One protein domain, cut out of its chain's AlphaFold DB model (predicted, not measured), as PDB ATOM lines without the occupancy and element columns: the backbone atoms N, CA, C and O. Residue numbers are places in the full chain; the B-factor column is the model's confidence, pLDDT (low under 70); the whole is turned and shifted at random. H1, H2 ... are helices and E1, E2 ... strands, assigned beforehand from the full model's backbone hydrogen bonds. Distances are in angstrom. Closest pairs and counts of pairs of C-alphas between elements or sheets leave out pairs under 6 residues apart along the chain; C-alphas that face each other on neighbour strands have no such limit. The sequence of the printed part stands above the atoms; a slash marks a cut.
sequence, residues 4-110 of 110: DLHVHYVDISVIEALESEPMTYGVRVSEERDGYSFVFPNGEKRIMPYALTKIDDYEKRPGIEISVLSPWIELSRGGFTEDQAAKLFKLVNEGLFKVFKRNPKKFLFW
ATOM      1  N   ASP A   4       0.557 -30.774 -28.032       96.19
ATOM      2  CA  ASP A   4       0.940 -29.633 -28.860       96.19
ATOM      3  C   ASP A   4      -0.214 -28.624 -28.886       96.19
ATOM      4  O   ASP A   4      -1.312 -28.941 -29.344       96.19
ATOM      5  N   LEU A   5       0.023 -27.429 -28.345       95.88
ATOM      6  CA  LEU A   5      -0.979 -26.364 -28.241       95.88
ATOM      7  C   LEU A   5      -0.962 -25.403 -29.437       95.88
ATOM      8  O   LEU A   5      -1.818 -24.525 -29.508       95.88
ATOM      9  N   HIS A   6       0.012 -25.521 -30.346       94.31
ATOM     10  CA  HIS A   6       0.217 -24.554 -31.423       94.31
ATOM     11  C   HIS A   6       0.295 -25.254 -32.777       94.31
ATOM     12  O   HIS A   6       1.337 -25.309 -33.430       94.31
ATOM     13  N   VAL A   7      -0.856 -25.753 -33.225       94.94
ATOM     14  CA  VAL A   7      -0.987 -26.430 -34.515       94.94
ATOM     15  C   VAL A   7      -1.952 -25.661 -35.407       94.94
ATOM     16  O   VAL A   7      -3.110 -25.461 -35.050       94.94
ATOM     17  N   HIS A   8      -1.486 -25.244 -36.584       96.88
ATOM     18  CA  HIS A   8      -2.351 -24.651 -37.601       96.88
ATOM     19  C   HIS A   8      -2.833 -25.717 -38.581       96.88
ATOM     20  O   HIS A   8      -2.025 -26.507 -39.074       96.88
ATOM     21  N   TYR A   9      -4.132 -25.708 -38.867       97.25
ATOM     22  CA  TYR A   9      -4.769 -26.594 -39.835       97.25
ATOM     23  C   TYR A   9      -5.922 -25.870 -40.535       97.25
ATOM     24  O   TYR A   9      -6.624 -25.061 -39.925       97.25
ATOM     25  N   VAL A  10      -6.127 -26.178 -41.813       97.62
ATOM     26  CA  VAL A  10      -7.297 -25.756 -42.587       97.62
ATOM     27  C   VAL A  10      -7.855 -26.983 -43.291       97.62
ATOM     28  O   VAL A  10      -7.140 -27.667 -44.021       97.62
ATOM     29  N   ASP A  11      -9.130 -27.280 -43.056       97.44
ATOM     30  CA  ASP A  11      -9.761 -28.451 -43.658       97.44
ATOM     31  C   ASP A  11      -9.891 -28.303 -45.175       97.44
ATOM     32  O   ASP A  11     -10.179 -27.214 -45.668       97.44
ATOM     33  N   ILE A  12      -9.724 -29.399 -45.921       96.31
ATOM     34  CA  ILE A  12      -9.805 -29.343 -47.386       96.31
ATOM     35  C   ILE A  12     -11.176 -28.853 -47.864       96.31
ATOM     36  O   ILE A  12     -11.244 -28.083 -48.815       96.31
ATOM     37  N   SER A  13     -12.254 -29.174 -47.136       96.62
ATOM     38  CA  SER A  13     -13.593 -28.687 -47.488       96.62
ATOM     39  C   SER A  13     -13.767 -27.179 -47.290       96.62
ATOM     40  O   SER A  13     -14.671 -26.585 -47.873       96.62
ATOM     41  N   VAL A  14     -12.904 -26.537 -46.493       97.75
ATOM     42  CA  VAL A  14     -12.843 -25.070 -46.413       97.75
ATOM     43  C   VAL A  14     -12.235 -24.525 -47.699       97.75
ATOM     44  O   VAL A  14     -12.789 -23.597 -48.268       97.75
ATOM     45  N   ILE A  15     -11.138 -25.115 -48.182       97.69
ATOM     46  CA  ILE A  15     -10.482 -24.701 -49.432       97.69
ATOM     47  C   ILE A  15     -11.464 -24.775 -50.601       97.69
ATOM     48  O   ILE A  15     -11.682 -23.770 -51.270       97.69
ATOM     49  N   GLU A  16     -12.126 -25.921 -50.762       97.25
ATOM     50  CA  GLU A  16     -13.113 -26.155 -51.822       97.25
ATOM     51  C   GLU A  16     -14.242 -25.110 -51.800       97.25
ATOM     52  O   GLU A  16     -14.613 -24.566 -52.840       97.25
ATOM     53  N   ALA A  17     -14.758 -24.770 -50.613       97.69
ATOM     54  CA  ALA A  17     -15.813 -23.768 -50.462       97.69
ATOM     55  C   ALA A  17     -15.337 -22.341 -50.792       97.69
ATOM     56  O   ALA A  17     -16.083 -21.549 -51.374       97.69
ATOM     57  N   LEU A  18     -14.095 -21.994 -50.440       97.00
ATOM     58  CA  LEU A  18     -13.514 -20.692 -50.779       97.00
ATOM     59  C   LEU A  18     -13.240 -20.556 -52.282       97.00
ATOM     60  O   LEU A  18     -13.372 -19.461 -52.830       97.00
ATOM     61  N   GLU A  19     -12.885 -21.652 -52.951       96.62
ATOM     62  CA  GLU A  19     -12.731 -21.691 -54.407       96.62
ATOM     63  C   GLU A  19     -14.078 -21.556 -55.125       96.62
ATOM     64  O   GLU A  19     -14.178 -20.823 -56.113       96.62
ATOM     65  N   SER A  20     -15.128 -22.216 -54.624       97.25
ATOM     66  CA  SER A  20     -16.450 -22.207 -55.261       97.25
ATOM     67  C   SER A  20     -17.239 -20.918 -55.026       97.25
ATOM     68  O   SER A  20     -17.998 -20.490 -55.897       97.25
ATOM     69  N   GLU A  21     -17.084 -20.289 -53.858       96.94
ATOM     70  CA  GLU A  21     -17.894 -19.141 -53.437       96.94
ATOM     71  C   GLU A  21     -17.054 -17.939 -52.954       96.94
ATOM     72  O   GLU A  21     -17.268 -17.407 -51.856       96.94
ATOM     73  N   PRO A  22     -16.125 -17.418 -53.775       94.88
ATOM     74  CA  PRO A  22     -15.185 -16.393 -53.331       94.88
ATOM     75  C   PRO A  22     -15.857 -15.077 -52.913       94.88
ATOM     76  O   PRO A  22     -15.354 -14.355 -52.054       94.88
ATOM     77  N   MET A  23     -17.018 -14.750 -53.489       95.12
ATOM     78  CA  MET A  23     -17.774 -13.543 -53.126       95.12
ATOM     79  C   MET A  23     -18.467 -13.673 -51.762       95.12
ATOM     80  O   MET A  23     -18.569 -12.679 -51.040       95.12
ATOM     81  N   THR A  24     -18.903 -14.885 -51.397       96.88
ATOM     82  CA  THR A  24     -19.561 -15.181 -50.115       96.88
ATOM     83  C   THR A  24     -18.591 -14.999 -48.952       96.88
ATOM     84  O   THR A  24     -18.944 -14.400 -47.937       96.88
ATOM     85  N   TYR A  25     -17.363 -15.492 -49.116       96.50
ATOM     86  CA  TYR A  25     -16.350 -15.509 -48.057       96.50
ATOM     87  C   TYR A  25     -15.327 -14.373 -48.164       96.50
ATOM     88  O   TYR A  25     -14.510 -14.185 -47.267       96.50
ATOM     89  N   GLY A  26     -15.355 -13.606 -49.256       95.06
ATOM     90  CA  GLY A  26     -14.447 -12.488 -49.508       95.06
ATOM     91  C   GLY A  26     -13.030 -12.894 -49.921       95.06
ATOM     92  O   GLY A  26     -12.223 -12.021 -50.204       95.06
ATOM     93  N   VAL A  27     -12.712 -14.186 -49.990       96.44
ATOM     94  CA  VAL A  27     -11.383 -14.698 -50.351       96.44
ATOM     95  C   VAL A  27     -11.444 -15.355 -51.719       96.44
ATOM     96  O   VAL A  27     -12.343 -16.148 -51.972       96.44
ATOM     97  N   ARG A  28     -10.456 -15.097 -52.577       96.56
ATOM     98  CA  ARG A  28     -10.216 -15.931 -53.765       96.56
ATOM     99  C   ARG A  28      -9.093 -16.907 -53.479       96.56
ATOM    100  O   ARG A  28      -8.023 -16.481 -53.039       96.56
ATOM    101  N   VAL A  29      -9.337 -18.180 -53.760       97.38
ATOM    102  CA  VAL A  29      -8.351 -19.248 -53.603       97.38
ATOM    103  C   VAL A  29      -8.023 -19.856 -54.963       97.38
ATOM    104  O   VAL A  29      -8.881 -19.923 -55.842       97.38
ATOM    105  N   SER A  30      -6.760 -20.223 -55.151       96.75
ATOM    106  CA  SER A  30      -6.301 -21.003 -56.298       96.75
ATOM    107  C   SER A  30      -5.124 -21.887 -55.901       96.75
ATOM    108  O   SER A  30      -4.268 -21.462 -55.117       96.75
ATOM    109  N   GLU A  31      -5.026 -23.077 -56.481       96.25
ATOM    110  CA  GLU A  31      -3.832 -23.915 -56.363       96.25
ATOM    111  C   GLU A  31      -2.596 -23.255 -57.001       96.25
ATOM    112  O   GLU A  31      -2.669 -22.591 -58.036       96.25
ATOM    113  N   GLU A  32      -1.443 -23.451 -56.368       94.56
ATOM    114  CA  GLU A  32      -0.115 -23.022 -56.815       94.56
ATOM    115  C   GLU A  32       0.884 -24.177 -56.610       94.56
ATOM    116  O   GLU A  32       0.580 -25.186 -55.974       94.56
ATOM    117  N   ARG A  33       2.122 -24.048 -57.102       90.75
ATOM    118  CA  ARG A  33       3.127 -25.130 -57.014       90.75
ATOM    119  C   ARG A  33       3.362 -25.655 -55.587       90.75
ATOM    120  O   ARG A  33       3.507 -26.862 -55.411       90.75
ATOM    121  N   ASP A  34       3.393 -24.767 -54.593       90.12
ATOM    122  CA  ASP A  34       3.827 -25.083 -53.221       90.12
ATOM    123  C   ASP A  34       2.717 -24.910 -52.164       90.12
ATOM    124  O   ASP A  34       2.961 -25.002 -50.956       90.12
ATOM    125  N   GLY A  35       1.481 -24.659 -52.595       96.56
ATOM    126  CA  GLY A  35       0.354 -24.467 -51.694       96.56
ATOM    127  C   GLY A  35      -0.857 -23.855 -52.378       96.56
ATOM    128  O   GLY A  35      -0.983 -23.882 -53.596       96.56
ATOM    129  N   TYR A  36      -1.714 -23.242 -51.576       97.75
ATOM    130  CA  TYR A  36      -2.874 -22.497 -52.048       97.75
ATOM    131  C   TYR A  36      -2.596 -20.998 -51.951       97.75
ATOM    132  O   TYR A  36      -2.165 -20.502 -50.906       97.75
ATOM    133  N   SER A  37      -2.845 -20.266 -53.031       97.44
ATOM    134  CA  SER A  37      -2.821 -18.806 -53.050       97.44
ATOM    135  C   SER A  37      -4.152 -18.257 -52.561       97.44
ATOM    136  O   SER A  37      -5.185 -18.536 -53.155       97.44
ATOM    137  N   PHE A  38      -4.102 -17.410 -51.538       97.56
ATOM    138  CA  PHE A  38      -5.231 -16.657 -51.009       97.56
ATOM    139  C   PHE A  38      -5.064 -15.192 -51.394       97.56
ATOM    140  O   PHE A  38      -4.048 -14.583 -51.056       97.56
ATOM    141  N   VAL A  39      -6.057 -14.626 -52.079       97.31
ATOM    142  CA  VAL A  39      -6.166 -13.182 -52.318       97.31
ATOM    143  C   VAL A  39      -7.311 -12.641 -51.471       97.31
ATOM    144  O   VAL A  39      -8.463 -13.050 -51.639       97.31
ATOM    145  N   PHE A  40      -6.971 -11.741 -50.555       97.31
ATOM    146  CA  PHE A  40      -7.880 -11.186 -49.558       97.31
ATOM    147  C   PHE A  40      -8.539  -9.875 -50.025       97.31
ATOM    148  O   PHE A  40      -8.027  -9.224 -50.942       97.31
ATOM    149  N   PRO A  41      -9.648  -9.444 -49.390       96.31
ATOM    150  CA  PRO A  41     -10.329  -8.185 -49.715       96.31
ATOM    151  C   PRO A  41      -9.432  -6.942 -49.687       96.31
ATOM    152  O   PRO A  41      -9.599  -6.039 -50.504       96.31
ATOM    153  N   ASN A  42      -8.453  -6.904 -48.780       94.56
ATOM    154  CA  ASN A  42      -7.460  -5.829 -48.688       94.56
ATOM    155  C   ASN A  42      -6.419  -5.827 -49.837       94.56
ATOM    156  O   ASN A  42      -5.528  -4.979 -49.851       94.56
ATOM    157  N   GLY A  43      -6.512  -6.764 -50.787       95.25
ATOM    158  CA  GLY A  43      -5.606  -6.916 -51.927       95.25
ATOM    159  C   GLY A  43      -4.335  -7.712 -51.626       95.25
ATOM    160  O   GLY A  43      -3.547  -7.970 -52.537       95.25
ATOM    161  N   GLU A  44      -4.118  -8.129 -50.378       95.88
ATOM    162  CA  GLU A  44      -2.958  -8.935 -50.025       95.88
ATOM    163  C   GLU A  44      -3.068 -10.352 -50.590       95.88
ATOM    164  O   GLU A  44      -4.118 -10.996 -50.533       95.88
ATOM    165  N   LYS A  45      -1.937 -10.859 -51.088       95.69
ATOM    166  CA  LYS A  45      -1.759 -12.263 -51.459       95.69
ATOM    167  C   LYS A  45      -0.934 -12.977 -50.389       95.69
ATOM    168  O   LYS A  45       0.090 -12.451 -49.938       95.69
ATOM    169  N   ARG A  46      -1.352 -14.181 -49.997       96.06
ATOM    170  CA  ARG A  46      -0.590 -15.098 -49.128       96.06
ATOM    171  C   ARG A  46      -0.626 -16.509 -49.689       96.06
ATOM    172  O   ARG A  46      -1.603 -16.894 -50.322       96.06
ATOM    173  N   ILE A  47       0.428 -17.276 -49.432       96.50
ATOM    174  CA  ILE A  47       0.495 -18.692 -49.796       96.50
ATOM    175  C   ILE A  47       0.354 -19.526 -48.526       96.50
ATOM    176  O   ILE A  47       1.153 -19.381 -47.600       96.50
ATOM    177  N   MET A  48      -0.655 -20.395 -48.494       97.31
ATOM    178  CA  MET A  48      -0.811 -21.411 -47.460       97.31
ATOM    179  C   MET A  48      -0.147 -22.711 -47.927       97.31
ATOM    180  O   MET A  48      -0.576 -23.253 -48.946       97.31
ATOM    181  N   PRO A  49       0.846 -23.261 -47.209       97.00
ATOM    182  CA  PRO A  49       1.469 -24.523 -47.602       97.00
ATOM    183  C   PRO A  49       0.470 -25.686 -47.611       97.00
ATOM    184  O   PRO A  49      -0.361 -25.796 -46.707       97.00
ATOM    185  N   TYR A  50       0.614 -26.619 -48.559       96.44
ATOM    186  CA  TYR A  50      -0.229 -27.825 -48.630       96.44
ATOM    187  C   TYR A  50      -0.226 -28.658 -47.343       96.44
ATOM    188  O   TYR A  50      -1.214 -29.319 -47.046       96.44
ATOM    189  N   ALA A  51       0.861 -28.616 -46.568       95.44
ATOM    190  CA  ALA A  51       0.980 -29.336 -45.300       95.44
ATOM    191  C   ALA A  51      -0.146 -28.988 -44.307       95.44
ATOM    192  O   ALA A  51      -0.571 -29.849 -43.542       95.44
ATOM    193  N   LEU A  52      -0.687 -27.764 -44.363       96.69
ATOM    194  CA  LEU A  52      -1.745 -27.316 -43.453       96.69
ATOM    195  C   LEU A  52      -3.105 -27.980 -43.727       96.69
ATOM    196  O   LEU A  52      -4.006 -27.823 -42.910       96.69
ATOM    197  N   THR A  53      -3.259 -28.735 -44.821       96.56
ATOM    198  CA  THR A  53      -4.474 -29.518 -45.113       96.56
ATOM    199  C   THR A  53      -4.292 -31.025 -44.900       96.56
ATOM    200  O   THR A  53      -5.236 -31.801 -45.057       96.56
ATOM    201  N   LYS A  54      -3.089 -31.485 -44.529       95.75
ATOM    202  CA  LYS A  54      -2.761 -32.915 -44.412       95.75
ATOM    203  C   LYS A  54      -3.008 -33.435 -43.001       95.75
ATOM    204  O   LYS A  54      -2.072 -33.697 -42.253       95.75
ATOM    205  N   ILE A  55      -4.277 -33.620 -42.630       95.44
ATOM    206  CA  ILE A  55      -4.638 -34.059 -41.268       95.44
ATOM    207  C   ILE A  55      -3.950 -35.369 -40.839       95.44
ATOM    208  O   ILE A  55      -3.571 -35.530 -39.678       95.44
ATOM    209  N   ASP A  56      -3.728 -36.275 -41.790       95.06
ATOM    210  CA  ASP A  56      -3.055 -37.556 -41.569       95.06
ATOM    211  C   ASP A  56      -1.624 -37.392 -41.028       95.06
ATOM    212  O   ASP A  56      -1.172 -38.226 -40.237       95.06
ATOM    213  N   ASP A  57      -0.925 -36.319 -41.408       93.25
ATOM    214  CA  ASP A  57       0.439 -36.037 -40.945       93.25
ATOM    215  C   ASP A  57       0.438 -35.653 -39.458       93.25
ATOM    216  O   ASP A  57       1.301 -36.083 -38.688       93.25
ATOM    217  N   TYR A  58      -0.583 -34.912 -39.017       92.06
ATOM    218  CA  TYR A  58      -0.775 -34.566 -37.608       92.06
ATOM    219  C   TYR A  58      -1.243 -35.769 -36.780       92.06
ATOM    220  O   TYR A  58      -0.836 -35.927 -35.625       92.06
ATOM    221  N   GLU A  59      -2.068 -36.644 -37.361       93.50
ATOM    222  CA  GLU A  59      -2.541 -37.864 -36.702       93.50
ATOM    223  C   GLU A  59      -1.375 -38.818 -36.397       93.50
ATOM    224  O   GLU A  59      -1.259 -39.327 -35.278       93.50
ATOM    225  N   LYS A  60      -0.460 -38.977 -37.361       93.06
ATOM    226  CA  LYS A  60       0.704 -39.877 -37.292       93.06
ATOM    227  C   LYS A  60       1.939 -39.257 -36.628       93.06
ATOM    228  O   LYS A  60       2.976 -39.916 -36.552       93.06
ATOM    229  N   ARG A  61       1.858 -38.013 -36.144       91.12
ATOM    230  CA  ARG A  61       3.009 -37.300 -35.575       91.12
ATOM    231  C   ARG A  61       3.562 -38.040 -34.346       91.12
ATOM    232  O   ARG A  61       2.832 -38.194 -33.360       91.12
ATOM    233  N   PRO A  62       4.830 -38.495 -34.375       92.81
ATOM    234  CA  PRO A  62       5.395 -39.290 -33.295       92.81
ATOM    235  C   PRO A  62       5.561 -38.444 -32.033       92.81
ATOM    236  O   PRO A  62       5.956 -37.281 -32.092       92.81
ATOM    237  N   GLY A  63       5.262 -39.043 -30.882       94.88
ATOM    238  CA  GLY A  63       5.483 -38.420 -29.580       94.88
ATOM    239  C   GLY A  63       4.486 -37.328 -29.187       94.88
ATOM    240  O   GLY A  63       4.657 -36.775 -28.111       94.88
ATOM    241  N   ILE A  64       3.456 -37.033 -29.992       96.56
ATOM    242  CA  ILE A  64       2.363 -36.114 -29.630       96.56
ATOM    243  C   ILE A  64       1.085 -36.920 -29.414       96.56
ATOM    244  O   ILE A  64       0.633 -37.616 -30.319       96.56
ATOM    245  N   GLU A  65       0.486 -36.833 -28.231       96.75
ATOM    246  CA  GLU A  65      -0.747 -37.556 -27.893       96.75
ATOM    247  C   GLU A  65      -1.996 -36.746 -28.249       96.75
ATOM    248  O   GLU A  65      -2.957 -37.322 -28.752       96.75
ATOM    249  N   ILE A  66      -1.961 -35.423 -28.047       97.19
ATOM    250  CA  ILE A  66      -3.056 -34.500 -28.381       97.19
ATOM    251  C   ILE A  66      -2.493 -33.298 -29.143       97.19
ATOM    252  O   ILE A  66      -1.480 -32.728 -28.740       97.19
ATOM    253  N   SER A  67      -3.180 -32.890 -30.205       97.38
ATOM    254  CA  SER A  67      -2.930 -31.645 -30.930       97.38
ATOM    255  C   SER A  67      -4.133 -30.715 -30.784       97.38
ATOM    256  O   SER A  67      -5.256 -31.104 -31.114       97.38
ATOM    257  N   VAL A  68      -3.904 -29.489 -30.317       97.19
ATOM    258  CA  VAL A  68      -4.910 -28.421 -30.314       97.19
ATOM    259  C   VAL A  68      -4.769 -27.634 -31.609       97.19
ATOM    260  O   VAL A  68      -3.768 -26.959 -31.845       97.19
ATOM    261  N   LEU A  69      -5.764 -27.790 -32.474       97.25
ATOM    262  CA  LEU A  69      -5.819 -27.180 -33.790       97.25
ATOM    263  C   LEU A  69      -6.363 -25.756 -33.690       97.25
ATOM    264  O   LEU A  69      -7.299 -25.474 -32.949       97.25
ATOM    265  N   SER A  70      -5.794 -24.873 -34.489       96.88
ATOM    266  CA  SER A  70      -6.256 -23.504 -34.676       96.88
ATOM    267  C   SER A  70      -6.242 -23.184 -36.171       96.88
ATOM    268  O   SER A  70      -5.477 -23.796 -36.930       96.88
ATOM    269  N   PRO A  71      -7.068 -22.238 -36.634       96.19
ATOM    270  CA  PRO A  71      -7.047 -21.848 -38.032       96.19
ATOM    271  C   PRO A  71      -5.715 -21.199 -38.414       96.19
ATOM    272  O   PRO A  71      -4.980 -20.667 -37.576       96.19
ATOM    273  N   TRP A  72      -5.398 -21.222 -39.707       96.38
ATOM    274  CA  TRP A  72      -4.251 -20.487 -40.227       96.38
ATOM    275  C   TRP A  72      -4.453 -18.978 -40.040       96.38
ATOM    276  O   TRP A  72      -5.450 -18.411 -40.490       96.38
ATOM    277  N   ILE A  73      -3.496 -18.325 -39.376       92.81
ATOM    278  CA  ILE A  73      -3.641 -16.951 -38.869       92.81
ATOM    279  C   ILE A  73      -3.972 -15.911 -39.948       92.81
ATOM    280  O   ILE A  73      -4.663 -14.933 -39.663       92.81
ATOM    281  N   GLU A  74      -3.527 -16.113 -41.189       94.88
ATOM    282  CA  GLU A  74      -3.765 -15.158 -42.277       94.88
ATOM    283  C   GLU A  74      -5.263 -15.006 -42.604       94.88
ATOM    284  O   GLU A  74      -5.688 -13.922 -42.997       94.88
ATOM    285  N   LEU A  75      -6.098 -16.017 -42.312       93.25
ATOM    286  CA  LEU A  75      -7.561 -15.935 -42.454       93.25
ATOM    287  C   LEU A  75      -8.207 -14.873 -41.547       93.25
ATOM    288  O   LEU A  75      -9.356 -14.510 -41.764       93.25
ATOM    289  N   SER A  76      -7.484 -14.347 -40.554       90.00
ATOM    290  CA  SER A  76      -7.960 -13.267 -39.676       90.00
ATOM    291  C   SER A  76      -7.573 -11.858 -40.130       90.00
ATOM    292  O   SER A  76      -8.054 -10.879 -39.563       90.00
ATOM    293  N   ARG A  77      -6.716 -11.728 -41.152       86.50
ATOM    294  CA  ARG A  77      -6.070 -10.454 -41.525       86.50
ATOM    295  C   ARG A  77      -6.631  -9.814 -42.798       86.50
ATOM    296  O   ARG A  77      -6.180  -8.744 -43.191       86.50
ATOM    297  N   GLY A  78      -7.630 -10.431 -43.426       79.31
ATOM    298  CA  GLY A  78      -8.014 -10.138 -44.812       79.31
ATOM    299  C   GLY A  78      -8.807  -8.852 -45.085       79.31
ATOM    300  O   GLY A  78      -9.117  -8.585 -46.239       79.31
ATOM    301  N   GLY A  79      -9.151  -8.031 -44.090       91.56
ATOM    302  CA  GLY A  79      -9.963  -6.823 -44.329       91.56
ATOM    303  C   GLY A  79     -11.408  -7.123 -44.758       91.56
ATOM    304  O   GLY A  79     -11.980  -6.405 -45.573       91.56
ATOM    305  N   PHE A  80     -11.975  -8.211 -44.239       95.62
ATOM    306  CA  PHE A  80     -13.344  -8.653 -44.498       95.62
ATOM    307  C   PHE A  80     -14.398  -7.655 -44.019       95.62
ATOM    308  O   PHE A  80     -14.199  -6.951 -43.027       95.62
ATOM    309  N   THR A  81     -15.566  -7.670 -44.664       96.62
ATOM    310  CA  THR A  81     -16.777  -7.135 -44.028       96.62
ATOM    311  C   THR A  81     -17.193  -8.025 -42.852       96.62
ATOM    312  O   THR A  81     -16.807  -9.193 -42.778       96.62
ATOM    313  N   GLU A  82     -18.016  -7.505 -41.939       96.19
ATOM    314  CA  GLU A  82     -18.511  -8.279 -40.789       96.19
ATOM    315  C   GLU A  82     -19.252  -9.558 -41.217       96.19
ATOM    316  O   GLU A  82     -19.029 -10.626 -40.651       96.19
ATOM    317  N   ASP A  83     -20.087  -9.471 -42.257       97.50
ATOM    318  CA  ASP A  83     -20.837 -10.614 -42.796       97.50
ATOM    319  C   ASP A  83     -19.910 -11.672 -43.418       97.50
ATOM    320  O   ASP A  83     -20.053 -12.866 -43.143       97.50
ATOM    321  N   GLN A  84     -18.913 -11.244 -44.200       97.25
ATOM    322  CA  GLN A  84     -17.913 -12.150 -44.772       97.25
ATOM    323  C   GLN A  84     -17.094 -12.832 -43.678       97.25
ATOM    324  O   GLN A  84     -16.910 -14.047 -43.724       97.25
ATOM    325  N   ALA A  85     -16.651 -12.074 -42.671       96.62
ATOM    326  CA  ALA A  85     -15.915 -12.615 -41.538       96.62
ATOM    327  C   ALA A  85     -16.751 -13.667 -40.795       96.62
ATOM    328  O   ALA A  85     -16.280 -14.782 -40.577       96.62
ATOM    329  N   ALA A  86     -18.010 -13.365 -40.466       97.44
ATOM    330  CA  ALA A  86     -18.892 -14.302 -39.773       97.44
ATOM    331  C   ALA A  86     -19.083 -15.612 -40.558       97.44
ATOM    332  O   ALA A  86     -18.984 -16.702 -39.988       97.44
ATOM    333  N   LYS A  87     -19.308 -15.521 -41.874       98.00
ATOM    334  CA  LYS A  87     -19.458 -16.691 -42.753       98.00
ATOM    335  C   LYS A  87     -18.167 -17.497 -42.870       98.00
ATOM    336  O   LYS A  87     -18.212 -18.722 -42.760       98.00
ATOM    337  N   LEU A  88     -17.031 -16.824 -43.049       97.44
ATOM    338  CA  LEU A  88     -15.717 -17.456 -43.149       97.44
ATOM    339  C   LEU A  88     -15.361 -18.199 -41.859       97.44
ATOM    340  O   LEU A  88     -15.034 -19.381 -41.902       97.44
ATOM    341  N   PHE A  89     -15.461 -17.543 -40.702       96.69
ATOM    342  CA  PHE A  89     -15.108 -18.172 -39.428       96.69
ATOM    343  C   PHE A  89     -16.069 -19.296 -39.045       96.69
ATOM    344  O   PHE A  89     -15.636 -20.291 -38.465       96.69
ATOM    345  N   LYS A  90     -17.348 -19.206 -39.432       97.94
ATOM    346  CA  LYS A  90     -18.271 -20.339 -39.320       97.94
ATOM    347  C   LYS A  90     -17.788 -21.534 -40.150       97.94
ATOM    348  O   LYS A  90     -17.661 -22.623 -39.597       97.94
ATOM    349  N   LEU A  91     -17.479 -21.327 -41.432       98.06
ATOM    350  CA  LEU A  91     -16.980 -22.374 -42.332       98.06
ATOM    351  C   LEU A  91     -15.698 -23.029 -41.785       98.06
ATOM    352  O   LEU A  91     -15.582 -24.253 -41.736       98.06
ATOM    353  N   VAL A  92     -14.750 -22.210 -41.331       97.75
ATOM    354  CA  VAL A  92     -13.475 -22.660 -40.757       97.75
ATOM    355  C   VAL A  92     -13.693 -23.507 -39.501       97.75
ATOM    356  O   VAL A  92     -13.135 -24.601 -39.392       97.75
ATOM    357  N   ASN A  93     -14.542 -23.050 -38.580       97.94
ATOM    358  CA  ASN A  93     -14.848 -23.780 -37.349       97.94
ATOM    359  C   ASN A  93     -15.587 -25.093 -37.628       97.94
ATOM    360  O   ASN A  93     -15.320 -26.102 -36.976       97.94
ATOM    361  N   GLU A  94     -16.480 -25.119 -38.617       97.94
ATOM    362  CA  GLU A  94     -17.121 -26.355 -39.071       97.94
ATOM    363  C   GLU A  94     -16.089 -27.346 -39.633       97.94
ATOM    364  O   GLU A  94     -16.173 -28.542 -39.342       97.94
ATOM    365  N   GLY A  95     -15.077 -26.865 -40.364       97.75
ATOM    366  CA  GLY A  95     -13.934 -27.666 -40.811       97.75
ATOM    367  C   GLY A  95     -13.135 -28.272 -39.650       97.75
ATOM    368  O   GLY A  95     -12.911 -29.483 -39.612       97.75
ATOM    369  N   LEU A  96     -12.769 -27.462 -38.650       97.56
ATOM    370  CA  LEU A  96     -12.076 -27.938 -37.443       97.56
ATOM    371  C   LEU A  96     -12.917 -28.960 -36.663       97.56
ATOM    372  O   LEU A  96     -12.411 -29.992 -36.215       97.56
ATOM    373  N   PHE A  97     -14.224 -28.728 -36.565       97.88
ATOM    374  CA  PHE A  97     -15.140 -29.641 -35.894       97.88
ATOM    375  C   PHE A  97     -15.262 -31.000 -36.602       97.88
ATOM    376  O   PHE A  97     -15.390 -32.031 -35.933       97.88
ATOM    377  N   LYS A  98     -15.179 -31.049 -37.942       96.31
ATOM    378  CA  LYS A  98     -15.113 -32.322 -38.692       96.31
ATOM    379  C   LYS A  98     -13.883 -33.136 -38.289       96.31
ATOM    380  O   LYS A  98     -13.996 -34.340 -38.054       96.31
ATOM    381  N   VAL A  99     -12.733 -32.482 -38.147       96.00
ATOM    382  CA  VAL A  99     -11.492 -33.137 -37.717       96.00
ATOM    383  C   VAL A  99     -11.566 -33.616 -36.271       96.00
ATOM    384  O   VAL A  99     -11.184 -34.751 -35.984       96.00
ATOM    385  N   PHE A 100     -12.129 -32.810 -35.370       96.69
ATOM    386  CA  PHE A 100     -12.412 -33.250 -34.005       96.69
ATOM    387  C   PHE A 100     -13.264 -34.525 -33.991       96.69
ATOM    388  O   PHE A 100     -12.920 -35.497 -33.323       96.69
ATOM    389  N   LYS A 101     -14.345 -34.565 -34.781       97.06
ATOM    390  CA  LYS A 101     -15.216 -35.746 -34.883       97.06
ATOM    391  C   LYS A 101     -14.499 -36.986 -35.412       97.06
ATOM    392  O   LYS A 101     -14.856 -38.091 -35.010       97.06
ATOM    393  N   ARG A 102     -13.512 -36.817 -36.295       95.06
ATOM    394  CA  ARG A 102     -12.713 -37.924 -36.834       95.06
ATOM    395  C   ARG A 102     -11.927 -38.639 -35.733       95.06
ATOM    396  O   ARG A 102     -11.912 -39.866 -35.713       95.06
ATOM    397  N   ASN A 103     -11.286 -37.896 -34.828       96.31
ATOM    398  CA  ASN A 103     -10.525 -38.481 -33.723       96.31
ATOM    399  C   ASN A 103     -10.498 -37.555 -32.488       96.31
ATOM    400  O   ASN A 103      -9.503 -36.865 -32.248       96.31
ATOM    401  N   PRO A 104     -11.553 -37.568 -31.652       96.25
ATOM    402  CA  PRO A 104     -11.687 -36.635 -30.528       96.25
ATOM    403  C   PRO A 104     -10.711 -36.918 -29.377       96.25
ATOM    404  O   PRO A 104     -10.593 -36.120 -28.454       96.25
ATOM    405  N   LYS A 105     -10.012 -38.063 -29.405       95.94
ATOM    406  CA  LYS A 105      -8.940 -38.386 -28.451       95.94
ATOM    407  C   LYS A 105      -7.593 -37.784 -28.854       95.94
ATOM    408  O   LYS A 105      -6.719 -37.670 -28.003       95.94
ATOM    409  N   LYS A 106      -7.422 -37.444 -30.136       96.75
ATOM    410  CA  LYS A 106      -6.179 -36.914 -30.712       96.75
ATOM    411  C   LYS A 106      -6.263 -35.417 -30.991       96.75
ATOM    412  O   LYS A 106      -5.255 -34.730 -30.864       96.75
ATOM    413  N   PHE A 107      -7.433 -34.916 -31.374       97.81
ATOM    414  CA  PHE A 107      -7.609 -33.531 -31.792       97.81
ATOM    415  C   PHE A 107      -8.552 -32.782 -30.862       97.81
ATOM    416  O   PHE A 107      -9.628 -33.273 -30.535       97.81
ATOM    417  N   LEU A 108      -8.149 -31.572 -30.494       96.88
ATOM    418  CA  LEU A 108      -8.993 -30.516 -29.933       96.88
ATOM    419  C   LEU A 108      -8.880 -29.295 -30.855       96.88
ATOM    420  O   LEU A 108      -8.008 -29.273 -31.721       96.88
ATOM    421  N   PHE A 109      -9.728 -28.282 -30.690       94.12
ATOM    422  CA  PHE A 109      -9.598 -27.037 -31.451       94.12
ATOM    423  C   PHE A 109     -10.037 -25.817 -30.639       94.12
ATOM    424  O   PHE A 109     -10.855 -25.960 -29.726       94.12
ATOM    425  N   TRP A 110      -9.476 -24.651 -30.975       83.81
ATOM    426  CA  TRP A 110      -9.951 -23.340 -30.523       83.81
ATOM    427  C   TRP A 110     -10.424 -22.499 -31.703       83.81
ATOM    428  O   TRP A 110      -9.858 -22.661 -32.812       83.81
TER     429      TRP A 110
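This is residues 4 to 110 of the 110 residues of an uncharacterized protein of Candidatus Marsarchaeota G1 archaeon OSP_C (UniProt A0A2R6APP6). Two small three-stranded sheets, set apart from each other, are bridged by two helices side by side: H1 packs on the antiparallel sheet, and the long H6 covers one face of the parallel sheet. The short helices H3 and H4 lie in the stretch of chain from one sheet to the other. The 107 printed residues include six named helices and six named strands, in the order E1 H1 H2 E2 E3 E4 H3 H4 E5 H5 H6 E6; the sheet orders are E2 E3 E4, antiparallel, and E1 E5 E6, parallel. The class is mixed, helices and strands, and the whole is compact, with a radius of gyration of the C-alphas of 13.8 A and spans of 40 by 30 by 21 A.

E2 (residues 28 to 32), E3 (35 to 39) and E4 (45 to 49) form a meander, each strand the antiparallel neighbour of the one before. In the hairpin of E2 and E3, N 32 and O 35 are 2.8 A apart; in that of E3 and E4, N 38 and O 46 are 2.8 A apart, both within hydrogen-bond range. H1 (12 to 20) is on this sheet, over E2, with the closest C-alphas, of Glu 19 and Val 29, 5.1 A apart. H3 (50 to 53) and H5 (73 to 76) only graze the sheet. H6 (82 to 102) touches H1 with residues 91 to 95 alone, at a shallow tilt of 31 degrees, opposite ways; the closest C-alphas, of Val 14 and Val 92, are 6.2 A apart. H6 also touches H2 (22 to 25), with the C-alphas of Gln 84 and Tyr 25 closest at 5.0 A. E1 (4 to 8), E5 (66 to 70) and E6 (107 to 109) form the parallel sheet: N 68 and O 4 are 2.8 A apart, N 69 and O 108 2.8 A. H6 is on one face of it, two layers, over E6; the closest C-alphas, of Phe 100 and Phe 107, are 5.3 A apart. E5, H5, H6 and E6 make a strand-helix-strand unit, two parallel strands joined through helices, with a right-handed crossover. H4 (55 to 59) only grazes this sheet. In H1, H4 and H6 every O i to N i+4 pair is within hydrogen-bond range; H2, H3 and H5 are too short for one.

E1 begins at C-alpha 4 (0.940, -29.633, -28.860). H6 measures 30.5 A, from (-18.511, -8.279, -40.789) to (-12.713, -37.924, -36.834); H1 measures 12.5 A, E4 13.3 A and E5 13.1 A. E6 ends at C-alpha 109 (-9.598, -27.037, -31.451).

The C-alphas farthest apart, of Met 23 and Gly 63, are 41.4 A apart. The printed part has no cut and no long link; the link from H4 to E5 is short and the others are tight. The mean pLDDT of the printed part is 95.7, and no printed residue is under 70.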